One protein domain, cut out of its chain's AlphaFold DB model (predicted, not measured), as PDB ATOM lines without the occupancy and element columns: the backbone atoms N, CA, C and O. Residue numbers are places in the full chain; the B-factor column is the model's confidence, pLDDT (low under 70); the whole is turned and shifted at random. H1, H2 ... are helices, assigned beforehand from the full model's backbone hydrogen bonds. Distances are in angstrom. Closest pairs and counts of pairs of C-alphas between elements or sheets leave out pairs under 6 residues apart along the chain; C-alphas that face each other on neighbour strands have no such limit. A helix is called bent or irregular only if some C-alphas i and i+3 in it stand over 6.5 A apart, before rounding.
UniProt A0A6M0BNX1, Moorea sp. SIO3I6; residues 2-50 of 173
ATOM      1  N   ASN A   2     194.941 165.313 351.839       65.44
ATOM      2  CA  ASN A   2     194.250 164.068 351.428       65.44
ATOM      3  C   ASN A   2     194.724 163.455 350.091       65.44
ATOM      4  O   ASN A   2     194.702 162.240 349.929       65.44
ATOM      5  N   HIS A   3     195.178 164.275 349.139       67.94
ATOM      6  CA  HIS A   3     195.790 163.802 347.893       67.94
ATOM      7  C   HIS A   3     197.112 163.043 348.118       67.94
ATOM      8  O   HIS A   3     197.297 161.968 347.555       67.94
ATOM      9  N   PHE A   4     197.996 163.556 348.979       67.75
ATOM     10  CA  PHE A   4     199.272 162.916 349.317       67.75
ATOM     11  C   PHE A   4     199.062 161.583 350.047       67.75
ATOM     12  O   PHE A   4     199.734 160.602 349.741       67.75
ATOM     13  N   ILE A   5     198.058 161.522 350.928       68.00
ATOM     14  CA  ILE A   5     197.653 160.293 351.627       68.00
ATOM     15  C   ILE A   5     197.093 159.270 350.629       68.00
ATOM     16  O   ILE A   5     197.505 158.114 350.598       68.00
ATOM     17  N   LYS A   6     196.202 159.710 349.729       61.22
ATOM     18  CA  LYS A   6     195.583 158.866 348.691       61.22
ATOM     19  C   LYS A   6     196.598 158.230 347.736       61.22
ATOM     20  O   LYS A   6     196.315 157.161 347.194       61.22
ATOM     21  N   ASN A   7     197.724 158.899 347.508       59.91
ATOM     22  CA  ASN A   7     198.795 158.431 346.633       59.91
ATOM     23  C   ASN A   7     199.892 157.658 347.387       59.91
ATOM     24  O   ASN A   7     200.873 157.268 346.764       59.91
ATOM     25  N   GLY A   8     199.748 157.448 348.703       61.59
ATOM     26  CA  GLY A   8     200.740 156.746 349.524       61.59
ATOM     27  C   GLY A   8     202.041 157.523 349.741       61.59
ATOM     28  O   GLY A   8     203.043 156.934 350.123       61.59
ATOM     29  N   VAL A   9     202.042 158.837 349.485       64.44
ATOM     30  CA  VAL A   9     203.202 159.720 349.711       64.44
ATOM     31  C   VAL A   9     203.363 160.032 351.201       64.44
ATOM     32  O   VAL A   9     204.478 160.205 351.686       64.44
ATOM     33  N   ILE A  10     202.245 160.091 351.925       67.12
ATOM     34  CA  ILE A  10     202.197 160.241 353.379       67.12
ATOM     35  C   ILE A  10     201.404 159.058 353.929       67.12
ATOM     36  O   ILE A  10     200.227 158.894 353.599       67.12
ATOM     37  N   PHE A  11     202.043 158.245 354.766       61.84
ATOM     38  CA  PHE A  11     201.377 157.187 355.517       61.84
ATOM     39  C   PHE A  11     200.830 157.793 356.805       61.84
ATOM     40  O   PHE A  11     201.587 158.093 357.721       61.84
ATOM     41  N   VAL A  12     199.519 158.023 356.854       60.34
ATOM     42  CA  VAL A  12     198.845 158.478 358.074       60.34
ATOM     43  C   VAL A  12     198.250 157.245 358.722       60.34
ATOM     44  O   VAL A  12     197.274 156.704 358.214       60.34
ATOM     45  N   ASN A  13     198.890 156.780 359.794       56.75
ATOM     46  CA  ASN A  13     198.403 155.644 360.570       56.75
ATOM     47  C   ASN A  13     197.295 156.019 361.556       56.75
ATOM     48  O   ASN A  13     196.793 155.101 362.174       56.75
ATOM     49  N   ASP A  14     196.974 157.313 361.706       53.75
ATOM     50  CA  ASP A  14     195.682 157.881 362.152       53.75
ATOM     51  C   ASP A  14     195.844 159.319 362.690       53.75
ATOM     52  O   ASP A  14     194.863 160.054 362.784       53.75
ATOM     53  N   ASP A  15     197.072 159.780 362.958       76.50
ATOM     54  CA  ASP A  15     197.286 161.086 363.590       76.50
ATOM     55  C   ASP A  15     197.567 162.218 362.586       76.50
ATOM     56  O   ASP A  15     198.703 162.595 362.285       76.50
ATOM     57  N   LEU A  16     196.489 162.744 362.004       80.31
ATOM     58  CA  LEU A  16     196.550 163.919 361.133       80.31
ATOM     59  C   LEU A  16     196.991 165.183 361.892       80.31
ATOM     60  O   LEU A  16     197.548 166.095 361.278       80.31
ATOM     61  N   ASP A  17     196.748 165.241 363.199       86.25
ATOM     62  CA  ASP A  17     197.057 166.402 364.023       86.25
ATOM     63  C   ASP A  17     198.563 166.502 364.253       86.25
ATOM     64  O   ASP A  17     199.133 167.572 364.037       86.25
ATOM     65  N   GLU A  18     199.223 165.385 364.568       86.00
ATOM     66  CA  GLU A  18     200.682 165.323 364.712       86.00
ATOM     67  C   GLU A  18     201.416 165.791 363.451       86.00
ATOM     68  O   GLU A  18     202.398 166.529 363.520       86.00
ATOM     69  N   LEU A  19     200.894 165.436 362.275       86.19
ATOM     70  CA  LEU A  19     201.479 165.844 360.997       86.19
ATOM     71  C   LEU A  19     201.246 167.321 360.672       86.19
ATOM     72  O   LEU A  19     202.051 167.926 359.972       86.19
ATOM     73  N   LEU A  20     200.132 167.913 361.103       86.88
ATOM     74  CA  LEU A  20     199.810 169.298 360.751       86.88
ATOM     75  C   LEU A  20     200.333 170.307 361.775       86.88
ATOM     76  O   LEU A  20     200.753 171.396 361.381       86.88
ATOM     77  N   VAL A  21     200.267 169.968 363.063       87.06
ATOM     78  CA  VAL A  21     200.475 170.894 364.188       87.06
ATOM     79  C   VAL A  21     201.208 170.272 365.388       87.06
ATOM     80  O   VAL A  21     201.294 170.929 366.431       87.06
ATOM     81  N   GLY A  22     201.669 169.024 365.282       85.56
ATOM     82  CA  GLY A  22     202.444 168.340 366.320       85.56
ATOM     83  C   GLY A  22     203.905 168.126 365.928       85.56
ATOM     84  O   GLY A  22     204.440 168.808 365.049       85.56
ATOM     85  N   ASP A  23     204.555 167.172 366.586       83.69
ATOM     86  CA  ASP A  23     206.008 166.973 366.515       83.69
ATOM     87  C   ASP A  23     206.442 166.364 365.172       83.69
ATOM     88  O   ASP A  23     207.588 166.503 364.732       83.69
ATOM     89  N   GLN A  24     205.505 165.721 364.471       84.06
ATOM     90  CA  GLN A  24     205.734 165.105 363.166       84.06
ATOM     91  C   GLN A  24     205.585 166.073 361.984       84.06
ATOM     92  O   GLN A  24     205.708 165.653 360.830       84.06
ATOM     93  N   GLN A  25     205.369 167.368 362.231       84.88
ATOM     94  CA  GLN A  25     205.209 168.364 361.168       84.88
ATOM     95  C   GLN A  25     206.407 168.411 360.200       84.88
ATOM     96  O   GLN A  25     206.227 168.548 358.987       84.88
ATOM     97  N   SER A  26     207.625 168.202 360.707       83.88
ATOM     98  CA  SER A  26     208.855 168.151 359.900       83.88
ATOM     99  C   SER A  26     208.819 167.085 358.793       83.88
ATOM    100  O   SER A  26     209.402 167.271 357.723       83.88
ATOM    101  N   LEU A  27     208.073 165.987 358.984       80.38
ATOM    102  CA  LEU A  27     207.935 164.917 357.988       80.38
ATOM    103  C   LEU A  27     207.165 165.371 356.742       80.38
ATOM    104  O   LEU A  27     207.348 164.814 355.654       80.38
ATOM    105  N   VAL A  28     206.295 166.371 356.895       82.25
ATOM    106  CA  VAL A  28     205.433 166.872 355.822       82.25
ATOM    107  C   VAL A  28     205.803 168.272 355.343       82.25
ATOM    108  O   VAL A  28     205.301 168.711 354.306       82.25
ATOM    109  N   GLU A  29     206.717 168.944 356.042       83.31
ATOM    110  CA  GLU A  29     207.218 170.282 355.713       83.31
ATOM    111  C   GLU A  29     207.772 170.354 354.286       83.31
ATOM    112  O   GLU A  29     207.452 171.274 353.539       83.31
ATOM    113  N   ARG A  30     208.486 169.309 353.842       84.06
ATOM    114  CA  ARG A  30     209.007 169.197 352.466       84.06
ATOM    115  C   ARG A  30     207.939 169.277 351.369       84.06
ATOM    116  O   ARG A  30     208.277 169.514 350.213       84.06
ATOM    117  N   TYR A  31     206.672 169.021 351.699       84.12
ATOM    118  CA  TYR A  31     205.549 169.119 350.763       84.12
ATOM    119  C   TYR A  31     204.870 170.492 350.804       84.12
ATOM    120  O   TYR A  31     203.915 170.710 350.060       84.12
ATOM    121  N   GLY A  32     205.317 171.396 351.682       87.62
ATOM    122  CA  GLY A  32     204.827 172.767 351.779       87.62
ATOM    123  C   GLY A  32     203.342 172.866 352.117       87.62
ATOM    124  O   GLY A  32     202.704 173.840 351.741       87.62
ATOM    125  N   ILE A  33     202.754 171.868 352.791       87.69
ATOM    126  CA  ILE A  33     201.293 171.801 352.990       87.69
ATOM    127  C   ILE A  33     200.757 173.040 353.717       87.69
ATOM    128  O   ILE A  33     199.690 173.532 353.357       87.69
ATOM    129  N   ILE A  34     201.496 173.542 354.711       90.75
ATOM    130  CA  ILE A  34     201.120 174.756 355.440       90.75
ATOM    131  C   ILE A  34     201.374 176.011 354.595       90.75
ATOM    132  O   ILE A  34     200.540 176.909 354.541       90.75
ATOM    133  N   ASP A  35     202.487 176.072 353.866       91.44
ATOM    134  CA  ASP A  35     202.794 177.210 352.989       91.44
ATOM    135  C   ASP A  35     201.803 177.366 351.833       91.44
ATOM    136  O   ASP A  35     201.426 178.485 351.484       91.44
ATOM    137  N   MET A  36     201.299 176.257 351.293       90.06
ATOM    138  CA  MET A  36     200.246 176.253 350.277       90.06
ATOM    139  C   MET A  36     198.925 176.857 350.776       90.06
ATOM    140  O   MET A  36     198.112 177.274 349.956       90.06
ATOM    141  N   GLY A  37     198.694 176.916 352.091       91.38
ATOM    142  CA  GLY A  37     197.534 177.593 352.676       91.38
ATOM    143  C   GLY A  37     197.715 179.103 352.856       91.38
ATOM    144  O   GLY A  37     196.747 179.796 353.152       91.38
ATOM    145  N   ARG A  38     198.934 179.636 352.685       94.81
ATOM    146  CA  ARG A  38     199.246 181.065 352.860       94.81
ATOM    147  C   ARG A  38     198.926 181.857 351.594       94.81
ATOM    148  O   ARG A  38     199.819 182.244 350.837       94.81
ATOM    149  N   TYR A  39     197.634 182.039 351.329       95.81
ATOM    150  CA  TYR A  39     197.160 182.648 350.087       95.81
ATOM    151  C   TYR A  39     197.588 184.104 349.917       95.81
ATOM    152  O   TYR A  39     197.789 184.520 348.779       95.81
ATOM    153  N   TYR A  40     197.792 184.872 350.996       96.31
ATOM    154  CA  TYR A  40     198.290 186.243 350.849       96.31
ATOM    155  C   TYR A  40     199.677 186.251 350.201       96.31
ATOM    156  O   TYR A  40     199.889 186.979 349.236       96.31
ATOM    157  N   ARG A  41     200.596 185.392 350.669       95.19
ATOM    158  CA  ARG A  41     201.941 185.271 350.079       95.19
ATOM    159  C   ARG A  41     201.887 184.890 348.606       95.19
ATOM    160  O   ARG A  41     202.645 185.429 347.808       95.19
ATOM    161  N   GLN A  42     200.994 183.965 348.257       95.06
ATOM    162  CA  GLN A  42     200.836 183.520 346.876       95.06
ATOM    163  C   GLN A  42     200.312 184.652 345.994       95.06
ATOM    164  O   GLN A  42     200.914 184.933 344.966       95.06
ATOM    165  N   LEU A  43     199.243 185.339 346.407       95.81
ATOM    166  CA  LEU A  43     198.684 186.456 345.646       95.81
ATOM    167  C   LEU A  43     199.662 187.623 345.529       95.81
ATOM    168  O   LEU A  43     199.795 188.182 344.446       95.81
ATOM    169  N   GLN A  44     200.383 187.951 346.603       95.25
ATOM    170  CA  GLN A  44     201.396 189.004 346.577       95.25
ATOM    171  C   GLN A  44     202.461 188.707 345.514       95.25
ATOM    172  O   GLN A  44     202.771 189.580 344.713       95.25
ATOM    173  N   ALA A  45     202.939 187.460 345.438       95.12
ATOM    174  CA  ALA A  45     203.921 187.068 344.433       95.12
ATOM    175  C   ALA A  45     203.412 187.238 342.990       95.12
ATOM    176  O   ALA A  45     204.220 187.485 342.105       95.12
ATOM    177  N   TYR A  46     202.103 187.121 342.729       96.50
ATOM    178  CA  TYR A  46     201.540 187.445 341.412       96.50
ATOM    179  C   TYR A  46     201.380 188.956 341.210       96.50
ATOM    180  O   TYR A  46     201.686 189.457 340.131       96.50
ATOM    181  N   TYR A  47     200.947 189.695 342.231       95.25
ATOM    182  CA  TYR A  47     200.760 191.149 342.155       95.25
ATOM    183  C   TYR A  47     202.072 191.921 341.971       95.25
ATOM    184  O   TYR A  47     202.050 193.039 341.462       95.25
ATOM    185  N   ASP A  48     203.213 191.320 342.316       96.06
ATOM    186  CA  ASP A  48     204.534 191.874 342.003       96.06
ATOM    187  C   ASP A  48     204.795 191.966 340.479       96.06
ATOM    188  O   ASP A  48     205.655 192.735 340.050       96.06
ATOM    189  N   TYR A  49     204.053 191.215 339.652       97.25
ATOM    190  CA  TYR A  49     204.247 191.150 338.194       97.25
ATOM    191  C   TYR A  49     203.001 191.485 337.363       97.25
ATOM    192  O   TYR A  49     203.139 191.875 336.204       97.25
ATOM    193  N   PHE A  50     201.799 191.321 337.917       96.94
ATOM    194  CA  PHE A  50     200.530 191.521 337.214       96.94
ATOM    195  C   PHE A  50     199.687 192.594 337.903       96.94
ATOM    196  O   PHE A  50     199.634 192.654 339.132       96.94
TER     197      PHE A  50
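AT A GLANCE: This is residues 2 to 50 of the 173 residues of a protein of Moorea sp. SIO3I6 (UniProt A0A6M0BNX1). A small head of three short helices and loops, residues 2 to 34, has a long arm, residues 35 to 50, sticking out from it and bearing the longest helix, H4. In the head, H2 and H3 meet at a corner, while H1 sits away from them at the far end of a loop. The printed part has 49 residues with four named helices, in the order H1, H2, H3, H4, and no named strand; its class is all helix. The whole is loose, with a radius of gyration of the C-alphas of 13.7 A, and elongated, spanning 43 by 23 by 13 A, with the arm making much of the length.

IN THESE COORDINATES: The printed part begins with H1, residues 2 to 6, whose C-alpha 2 is at (194.250, 164.068, 351.428). After 9 residues comes H2, residues 16 to 21, which measures 8.6 A from first to last C-alpha and begins with C-alpha 16 at (196.550, 163.919, 361.133). H3, residues 25 to 29, follows after 3 residues. H4, residues 39 to 47, measures 12.2 A and ends with C-alpha 47 at (200.760, 191.149, 342.155). H1 measures 6.0 A and H3 6.1 A between the same points.

HOW THE PARTS SIT: H1 is apart from H2, from H3 and from H4, with no C-alpha of the one within 8 A of the other. H2 and H3 touch only at the corner by their link, with 6 pairs of C-alphas within 8 A. Their closest C-alphas are those of Leu 19 and Gln 25, 4.5 A apart, and their centres are 8.9 A apart. H4 is apart from H2 and from H3 too, and touches no helix. In H1, H2, H3 and H4 every O i to N i+4 pair is within hydrogen-bond range. None of these helices is bent or irregular.

THE WHOLE: The two C-alphas farthest apart are those of Asn 13 and Phe 50, at 42.9 A, while the first and last printed C-alphas, of Asn 2 and Phe 50, are 31.5 A apart. Residues 35 to 50, of which 39 to 47 belong to H4, stand free. Without them the body of 33 residues spans 22 by 20 by 11 A and has a radius of gyration of 8.8 A. The link from H2 to H3 is tight, those from H1 to H2 and from H3 to H4 are short, and there is no long link. The printed part has no cut. The mean pLDDT of the printed part is 82.2; residues 2 to 14 are under 70, and H4 has a mean of 96.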